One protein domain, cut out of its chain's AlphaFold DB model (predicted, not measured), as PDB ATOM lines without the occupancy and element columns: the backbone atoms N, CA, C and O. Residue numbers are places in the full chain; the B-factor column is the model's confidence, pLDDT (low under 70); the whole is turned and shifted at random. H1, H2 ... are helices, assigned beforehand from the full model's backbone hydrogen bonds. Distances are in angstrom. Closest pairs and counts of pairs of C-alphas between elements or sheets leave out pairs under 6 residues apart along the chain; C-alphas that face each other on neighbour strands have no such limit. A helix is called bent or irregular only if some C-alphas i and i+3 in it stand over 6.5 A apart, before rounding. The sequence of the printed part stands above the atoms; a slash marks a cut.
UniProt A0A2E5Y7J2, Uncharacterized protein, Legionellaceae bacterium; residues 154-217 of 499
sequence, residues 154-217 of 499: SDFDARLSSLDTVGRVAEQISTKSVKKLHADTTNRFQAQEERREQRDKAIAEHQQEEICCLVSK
ATOM      1  N   SER A 154      13.103  23.014  28.992       50.34
ATOM      2  CA  SER A 154      14.495  22.707  28.626       50.34
ATOM      3  C   SER A 154      15.021  21.374  29.170       50.34
ATOM      4  O   SER A 154      15.994  20.851  28.635       50.34
ATOM      5  N   ASP A 155      14.392  20.809  30.205       49.25
ATOM      6  CA  ASP A 155      14.813  19.532  30.803       49.25
ATOM      7  C   ASP A 155      14.174  18.301  30.118       49.25
ATOM      8  O   ASP A 155      14.554  17.149  30.348       49.25
ATOM      9  N   PHE A 156      13.211  18.527  29.213       52.84
ATOM     10  CA  PHE A 156      12.499  17.461  28.505       52.84
ATOM     11  C   PHE A 156      13.310  16.884  27.331       52.84
ATOM     12  O   PHE A 156      13.362  15.664  27.153       52.84
ATOM     13  N   ASP A 157      14.028  17.732  26.589       50.72
ATOM     14  CA  ASP A 157      14.878  17.309  25.462       50.72
ATOM     15  C   ASP A 157      16.119  16.522  25.928       50.72
ATOM     16  O   ASP A 157      16.561  15.568  25.273       50.72
ATOM     17  N   ALA A 158      16.636  16.842  27.121       58.97
ATOM     18  CA  ALA A 158      17.702  16.077  27.764       58.97
ATOM     19  C   ALA A 158      17.234  14.662  28.159       58.97
ATOM     20  O   ALA A 158      17.976  13.688  28.009       58.97
ATOM     21  N   ARG A 159      15.972  14.515  28.588       54.94
ATOM     22  CA  ARG A 159      15.364  13.213  28.906       54.94
ATOM     23  C   ARG A 159      15.072  12.376  27.663       54.94
ATOM     24  O   ARG A 159      15.321  11.170  27.691       54.94
ATOM     25  N   LEU A 160      14.633  12.993  26.568       52.38
ATOM     26  CA  LEU A 160      14.425  12.326  25.273       52.38
ATOM     27  C   LEU A 160      15.721  11.739  24.695       52.38
ATOM     28  O   LEU A 160      15.702  10.646  24.137       52.38
ATOM     29  N   SER A 161      16.858  12.395  24.924       57.34
ATOM     30  CA  SER A 161      18.176  11.912  24.488       57.34
ATOM     31  C   SER A 161      18.672  10.684  25.278       57.34
ATOM     32  O   SER A 161      19.494   9.916  24.787       57.34
ATOM     33  N   SER A 162      18.147  10.449  26.489       55.19
ATOM     34  CA  SER A 162      18.481   9.277  27.324       55.19
ATOM     35  C   SER A 162      17.659   8.013  26.997       55.19
ATOM     36  O   SER A 162      17.976   6.910  27.456       55.19
ATOM     37  N   LEU A 163      16.611   8.157  26.177       49.78
ATOM     38  CA  LEU A 163      15.663   7.095  25.822       49.78
ATOM     39  C   LEU A 163      16.167   6.138  24.728       49.78
ATOM     40  O   LEU A 163      15.574   5.075  24.552       49.78
ATOM     41  N   ASP A 164      17.288   6.431  24.064       54.00
ATOM     42  CA  ASP A 164      17.884   5.553  23.038       54.00
ATOM     43  C   ASP A 164      18.358   4.201  23.630       54.00
ATOM     44  O   ASP A 164      18.389   3.158  22.975       54.00
ATOM     45  N   THR A 165      18.602   4.169  24.944       53.62
ATOM     46  CA  THR A 165      18.912   2.955  25.717       53.62
ATOM     47  C   THR A 165      17.696   2.047  25.986       53.62
ATOM     48  O   THR A 165      17.864   0.891  26.375       53.62
ATOM     49  N   VAL A 166      16.465   2.524  25.754       52.06
ATOM     50  CA  VAL A 166      15.205   1.790  26.014       52.06
ATOM     51  C   VAL A 166      14.809   0.870  24.847       52.06
ATOM     52  O   VAL A 166      13.975  -0.025  25.016       52.06
ATOM     53  N   GLY A 167      15.480   0.983  23.694       52.25
ATOM     54  CA  GLY A 167      15.220   0.168  22.498       52.25
ATOM     55  C   GLY A 167      15.296  -1.351  22.710       52.25
ATOM     56  O   GLY A 167      14.641  -2.093  21.988       52.25
ATOM     57  N   ARG A 168      16.008  -1.835  23.742       53.28
ATOM     58  CA  ARG A 168      16.078  -3.274  24.082       53.28
ATOM     59  C   ARG A 168      14.995  -3.756  25.055       53.28
ATOM     60  O   ARG A 168      14.753  -4.953  25.139       53.28
ATOM     61  N   VAL A 169      14.323  -2.854  25.774       53.38
ATOM     62  CA  VAL A 169      13.186  -3.195  26.655       53.38
ATOM     63  C   VAL A 169      11.866  -3.163  25.870       53.38
ATOM     64  O   VAL A 169      10.934  -3.908  26.176       53.38
ATOM     65  N   ALA A 170      11.800  -2.365  24.800       50.78
ATOM     66  CA  ALA A 170      10.626  -2.237  23.936       50.78
ATOM     67  C   ALA A 170      10.228  -3.539  23.209       50.78
ATOM     68  O   ALA A 170       9.060  -3.708  22.871       50.78
ATOM     69  N   GLU A 171      11.155  -4.486  23.028       52.66
ATOM     70  CA  GLU A 171      10.881  -5.778  22.380       52.66
ATOM     71  C   GLU A 171      10.132  -6.770  23.297       52.66
ATOM     72  O   GLU A 171       9.529  -7.729  22.820       52.66
ATOM     73  N   GLN A 172      10.098  -6.518  24.614       55.09
ATOM     74  CA  GLN A 172       9.394  -7.354  25.603       55.09
ATOM     75  C   GLN A 172       8.089  -6.739  26.132       55.09
ATOM     76  O   GLN A 172       7.281  -7.437  26.751       55.09
ATOM     77  N   ILE A 173       7.833  -5.451  25.885       56.25
ATOM     78  CA  ILE A 173       6.592  -4.801  26.315       56.25
ATOM     79  C   ILE A 173       5.533  -5.016  25.231       56.25
ATOM     80  O   ILE A 173       5.623  -4.465  24.138       56.25
ATOM     81  N   SER A 174       4.502  -5.807  25.554       59.84
ATOM     82  CA  SER A 174       3.320  -6.036  24.711       59.84
ATOM     83  C   SER A 174       2.899  -4.762  23.975       59.84
ATOM     84  O   SER A 174       2.580  -3.743  24.598       59.84
ATOM     85  N   THR A 175       2.836  -4.838  22.644       70.44
ATOM     86  CA  THR A 175       2.476  -3.729  21.744       70.44
ATOM     87  C   THR A 175       1.162  -3.041  22.129       70.44
ATOM     88  O   THR A 175       0.916  -1.908  21.725       70.44
ATOM     89  N   LYS A 176       0.298  -3.702  22.914       74.06
ATOM     90  CA  LYS A 176      -0.940  -3.119  23.448       74.06
ATOM     91  C   LYS A 176      -0.687  -2.048  24.513       74.06
ATOM     92  O   LYS A 176      -1.354  -1.018  24.478       74.06
ATOM     93  N   SER A 177       0.267  -2.248  25.423       77.44
ATOM     94  CA  SER A 177       0.556  -1.287  26.498       77.44
ATOM     95  C   SER A 177       1.220  -0.022  25.957       77.44
ATOM     96  O   SER A 177       0.841   1.075  26.354       77.44
ATOM     97  N   VAL A 178       2.128  -0.165  24.986       76.19
ATOM     98  CA  VAL A 178       2.771   0.979  24.316       76.19
ATOM     99  C   VAL A 178       1.760   1.767  23.485       76.19
ATOM    100  O   VAL A 178       1.707   2.987  23.596       76.19
ATOM    101  N   LYS A 179       0.890   1.091  22.718       77.62
ATOM    102  CA  LYS A 179      -0.189   1.764  21.973       77.62
ATOM    103  C   LYS A 179      -1.157   2.497  22.898       77.62
ATOM    104  O   LYS A 179      -1.554   3.614  22.586       77.62
ATOM    105  N   LYS A 180      -1.505   1.901  24.045       86.19
ATOM    106  CA  LYS A 180      -2.353   2.550  25.053       86.19
ATOM    107  C   LYS A 180      -1.671   3.782  25.648       86.19
ATOM    108  O   LYS A 180      -2.312   4.818  25.749       86.19
ATOM    109  N   LEU A 181      -0.388   3.690  26.001       81.69
ATOM    110  CA  LEU A 181       0.369   4.817  26.548       81.69
ATOM    111  C   LEU A 181       0.539   5.943  25.520       81.69
ATOM    112  O   LEU A 181       0.373   7.108  25.863       81.69
ATOM    113  N   HIS A 182       0.816   5.608  24.258       79.62
ATOM    114  CA  HIS A 182       0.919   6.586  23.177       79.62
ATOM    115  C   HIS A 182      -0.418   7.286  22.908       79.62
ATOM    116  O   HIS A 182      -0.448   8.508  22.796       79.62
ATOM    117  N   ALA A 183      -1.527   6.538  22.878       86.31
ATOM    118  CA  ALA A 183      -2.863   7.117  22.750       86.31
ATOM    119  C   ALA A 183      -3.199   8.030  23.941       86.31
ATOM    120  O   ALA A 183      -3.662   9.145  23.737       86.31
ATOM    121  N   ASP A 184      -2.899   7.606  25.173       90.12
ATOM    122  CA  ASP A 184      -3.147   8.416  26.372       90.12
ATOM    123  C   ASP A 184      -2.291   9.692  26.382       90.12
ATOM    124  O   ASP A 184      -2.772  10.770  26.710       90.12
ATOM    125  N   THR A 185      -1.035   9.593  25.943       84.38
ATOM    126  CA  THR A 185      -0.129  10.744  25.823       84.38
ATOM    127  C   THR A 185      -0.619  11.715  24.748       84.38
ATOM    128  O   THR A 185      -0.687  12.914  24.996       84.38
ATOM    129  N   THR A 186      -1.037  11.205  23.586       88.19
ATOM    130  CA  THR A 186      -1.577  12.019  22.482       88.19
ATOM    131  C   THR A 186      -2.859  12.737  22.898       88.19
ATOM    132  O   THR A 186      -2.978  13.942  22.693       88.19
ATOM    133  N   ASN A 187      -3.774  12.036  23.574       91.00
ATOM    134  CA  ASN A 187      -5.008  12.627  24.089       91.00
ATOM    135  C   ASN A 187      -4.726  13.711  25.140       91.00
ATOM    136  O   ASN A 187      -5.410  14.730  25.168       91.00
ATOM    137  N   ARG A 188      -3.708  13.530  25.994       88.56
ATOM    138  CA  ARG A 188      -3.289  14.558  26.962       88.56
ATOM    139  C   ARG A 188      -2.704  15.793  26.280       88.56
ATOM    140  O   ARG A 188      -3.009  16.897  26.717       88.56
ATOM    141  N   PHE A 189      -1.910  15.617  25.222       85.44
ATOM    142  CA  PHE A 189      -1.387  16.736  24.434       85.44
ATOM    143  C   PHE A 189      -2.510  17.512  23.739       85.44
ATOM    144  O   PHE A 189      -2.572  18.726  23.897       85.44
ATOM    145  N   GLN A 190      -3.440  16.825  23.070       87.38
ATOM    146  CA  GLN A 190      -4.597  17.466  22.432       87.38
ATOM    147  C   GLN A 190      -5.462  18.218  23.450       87.38
ATOM    148  O   GLN A 190      -5.740  19.399  23.270       87.38
ATOM    149  N   ALA A 191      -5.790  17.589  24.582       90.25
ATOM    150  CA  ALA A 191      -6.545  18.249  25.646       90.25
ATOM    151  C   ALA A 191      -5.796  19.453  26.253       90.25
ATOM    152  O   ALA A 191      -6.417  20.397  26.740       90.25
ATOM    153  N   GLN A 192      -4.461  19.436  26.264       87.94
ATOM    154  CA  GLN A 192      -3.655  20.567  26.723       87.94
ATOM    155  C   GLN A 192      -3.630  21.710  25.700       87.94
ATOM    156  O   GLN A 192      -3.643  22.873  26.103       87.94
ATOM    157  N   GLU A 193      -3.602  21.396  24.409       88.25
ATOM    158  CA  GLU A 193      -3.656  22.370  23.318       88.25
ATOM    159  C   GLU A 193      -5.024  23.061  23.260       88.25
ATOM    160  O   GLU A 193      -5.083  24.288  23.300       88.25
ATOM    161  N   GLU A 194      -6.120  22.305  23.368       92.25
ATOM    162  CA  GLU A 194      -7.480  22.854  23.482       92.25
ATOM    163  C   GLU A 194      -7.630  23.786  24.697       92.25
ATOM    164  O   GLU A 194      -8.241  24.851  24.613       92.25
ATOM    165  N   ARG A 195      -7.026  23.434  25.843       92.81
ATOM    166  CA  ARG A 195      -7.009  24.309  27.031       92.81
ATOM    167  C   ARG A 195      -6.205  25.589  26.808       92.81
ATOM    168  O   ARG A 195      -6.549  26.612  27.398       92.81
ATOM    169  N   ARG A 196      -5.134  25.548  26.005       82.19
ATOM    170  CA  ARG A 196      -4.366  26.749  25.633       82.19
ATOM    171  C   ARG A 196      -5.194  27.649  24.726       82.19
ATOM    172  O   ARG A 196      -5.331  28.820  25.048       82.19
ATOM    173  N   GLU A 197      -5.831  27.100  23.695       88.06
ATOM    174  CA  GLU A 197      -6.714  27.867  22.810       88.06
ATOM    175  C   GLU A 197      -7.890  28.500  23.567       88.06
ATOM    176  O   GLU A 197      -8.190  29.679  23.379       88.06
ATOM    177  N   GLN A 198      -8.527  27.758  24.481       87.62
ATOM    178  CA  GLN A 198      -9.593  28.296  25.333       87.62
ATOM    179  C   GLN A 198      -9.093  29.415  26.252       87.62
ATOM    180  O   GLN A 198      -9.780  30.423  26.415       87.62
ATOM    181  N   ARG A 199      -7.897  29.266  26.835       85.75
ATOM    182  CA  ARG A 199      -7.282  30.306  27.669       85.75
ATOM    183  C   ARG A 199      -6.949  31.551  26.848       85.75
ATOM    184  O   ARG A 199      -7.267  32.652  27.288       85.75
ATOM    185  N   ASP A 200      -6.362  31.392  25.668       80.19
ATOM    186  CA  ASP A 200      -6.001  32.508  24.788       80.19
ATOM    187  C   ASP A 200      -7.248  33.257  24.299       80.19
ATOM    188  O   ASP A 200      -7.263  34.489  24.271       80.19
ATOM    189  N   LYS A 201      -8.331  32.527  24.002       85.19
ATOM    190  CA  LYS A 201      -9.636  33.111  23.680       85.19
ATOM    191  C   LYS A 201     -10.222  33.900  24.856       85.19
ATOM    192  O   LYS A 201     -10.631  35.040  24.660       85.19
ATOM    193  N   ALA A 202     -10.211  33.343  26.067       82.06
ATOM    194  CA  ALA A 202     -10.712  34.029  27.262       82.06
ATOM    195  C   ALA A 202      -9.902  35.297  27.591       82.06
ATOM    196  O   ALA A 202     -10.472  36.323  27.958       82.06
ATOM    197  N   ILE A 203      -8.576  35.262  27.405       75.94
ATOM    198  CA  ILE A 203      -7.711  36.441  27.552       75.94
ATOM    199  C   ILE A 203      -8.074  37.510  26.514       75.94
ATOM    200  O   ILE A 203      -8.125  38.689  26.858       75.94
ATOM    201  N   ALA A 204      -8.339  37.126  25.262       71.12
ATOM    202  CA  ALA A 204      -8.753  38.062  24.215       71.12
ATOM    203  C   ALA A 204     -10.133  38.689  24.497       71.12
ATOM    204  O   ALA A 204     -10.306  39.890  24.299       71.12
ATOM    205  N   GLU A 205     -11.090  37.906  25.001       75.81
ATOM    206  CA  GLU A 205     -12.420  38.392  25.394       75.81
ATOM    207  C   GLU A 205     -12.331  39.372  26.575       75.81
ATOM    208  O   GLU A 205     -12.853  40.483  26.483       75.81
ATOM    209  N   HIS A 206     -11.575  39.036  27.626       76.12
ATOM    210  CA  HIS A 206     -11.331  39.935  28.761       76.12
ATOM    211  C   HIS A 206     -10.585  41.216  28.338       76.12
ATOM    212  O   HIS A 206     -10.918  42.315  28.779       76.12
ATOM    213  N   GLN A 207      -9.596  41.107  27.440       70.19
ATOM    214  CA  GLN A 207      -8.900  42.258  26.846       70.19
ATOM    215  C   GLN A 207      -9.857  43.191  26.113       70.19
ATOM    216  O   GLN A 207      -9.758  44.415  26.232       70.19
ATOM    217  N   GLN A 208     -10.765  42.616  25.329       70.12
ATOM    218  CA  GLN A 208     -11.759  43.380  24.600       70.12
ATOM    219  C   GLN A 208     -12.722  44.070  25.566       70.12
ATOM    220  O   GLN A 208     -13.018  45.241  25.365       70.12
ATOM    221  N   GLU A 209     -13.136  43.408  26.644       72.56
ATOM    222  CA  GLU A 209     -14.011  43.982  27.668       72.56
ATOM    223  C   GLU A 209     -13.347  45.135  28.446       72.56
ATOM    224  O   GLU A 209     -13.969  46.179  28.644       72.56
ATOM    225  N   GLU A 210     -12.064  45.019  28.802       70.44
ATOM    226  CA  GLU A 210     -11.320  46.070  29.516       70.44
ATOM    227  C   GLU A 210     -11.061  47.302  28.627       70.44
ATOM    228  O   GLU A 210     -11.268  48.443  29.055       70.44
ATOM    229  N   ILE A 211     -10.685  47.094  27.356       64.94
ATOM    230  CA  ILE A 211     -10.549  48.182  26.372       64.94
ATOM    231  C   ILE A 211     -11.918  48.811  26.094       64.94
ATOM    232  O   ILE A 211     -12.027  50.035  26.094       64.94
ATOM    233  N   CYS A 212     -12.974  48.009  25.924       64.56
ATOM    234  CA  CYS A 212     -14.346  48.503  25.816       64.56
ATOM    235  C   CYS A 212     -14.707  49.363  27.030       64.56
ATOM    236  O   CYS A 212     -15.252  50.444  26.851       64.56
ATOM    237  N   CYS A 213     -14.376  48.958  28.257       64.25
ATOM    238  CA  CYS A 213     -14.654  49.736  29.470       64.25
ATOM    239  C   CYS A 213     -13.883  51.064  29.533       64.25
ATOM    240  O   CYS A 213     -14.427  52.058  30.014       64.25
ATOM    241  N   LEU A 214     -12.638  51.100  29.049       62.12
ATOM    242  CA  LEU A 214     -11.825  52.322  28.985       62.12
ATOM    243  C   LEU A 214     -12.304  53.280  27.886       62.12
ATOM    244  O   LEU A 214     -12.352  54.487  28.094       62.12
ATOM    245  N   VAL A 215     -12.679  52.745  26.724       61.41
ATOM    246  CA  VAL A 215     -13.054  53.537  25.544       61.41
ATOM    247  C   VAL A 215     -14.538  53.939  25.572       61.41
ATOM    248  O   VAL A 215     -14.883  55.036  25.141       61.41
ATOM    249  N   SER A 216     -15.427  53.107  26.129       59.50
ATOM    250  CA  SER A 216     -16.871  53.395  26.238       59.50
ATOM    251  C   SER A 216     -17.195  54.535  27.197       59.50
ATOM    252  O   SER A 216     -18.238  55.172  27.047       59.50
ATOM    253  N   LYS A 217     -16.313  54.816  28.163       62.91
ATOM    254  CA  LYS A 217     -16.520  55.894  29.135       62.91
ATOM    255  C   LYS A 217     -16.299  57.284  28.554       62.91
ATOM    256  O   LYS A 217     -16.847  58.229  29.109       62.91
TER     257      LYS A 217
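Overview. This is residues 154 to 217 of the 499 residues of an uncharacterized protein of Legionellaceae bacterium (UniProt A0A2E5Y7J2). The model is a lopsided, open U: one long helix, H3, makes the long limb and the length of the whole, and two small helices, H1 and H2, follow each other end to end in a short limb. The short limb runs towards the turn at residues 169 to 174, where the backbone folds back into H3, with an empty gap left between the limbs. The printed part has 64 residues with three named helices, in the order H1, H2, H3, and no named strand, and its class is all helix. It is extended, with a radius of gyration of the C-alphas of 21.2 A, and the C-alphas span 68 by 26 by 7 A.

Arrangement. From the first printed residue, H1, residues 154 to 161, and H2, residues 163 to 168, meet only through their link, which is tight and has one residue, Ser 162. H3, residues 175 to 216, follows H2 after a short link of 6 residues. H2 and H3 are apart, with no C-alpha of the one within 8 A of the other. H1 and H3 are apart by the same measure. Residues 154 to 169, 171 to 177 and 179 to 217 stand free, with no C-alpha 8 or more residues away along the chain within 10 A. In H3 every O i to N i+4 pair is within hydrogen-bond range, against 3 of 4 in H1 and 0 of 2 in H2, where 1 of 3 O i to N i+3 pairs is within range.

Along the chain. H1 begins with C-alpha 154 at (14.495, 22.707, 28.626) and is 12.1 A from first to last C-alpha. It is neither bent nor irregular, but only just: C-alphas 154 and 157 are 6.3 A apart. H2 is 10.5 A long and irregular, with C-alphas 165 and 168 7.0 A apart; it ends with C-alpha 168 at (16.078, -3.274, 24.082). H3 has 42 residues, is not bent, and runs 60.5 A from C-alpha 175 at (2.476, -3.729, 21.744) to C-alpha 216 at (-16.871, 53.395, 26.238). Along these points y falls from 22.707 to -3.274 through H1 and H2 and then rises from -3.729 to 53.395 through H3.

Size, cuts and confidence. The two C-alphas farthest apart, those of Gln 172 and Lys 217, are 68.4 A apart, and the first and last printed C-alphas, of Ser 154 and Lys 217, are 45.4 A apart. The printed part has no cut, and no link is long. The mean pLDDT of the printed part is 70.5. Residues 154 to 174 and 211 to 217 are under 70; the mean is 53 in H1, 52 in H2 and 79 in H3.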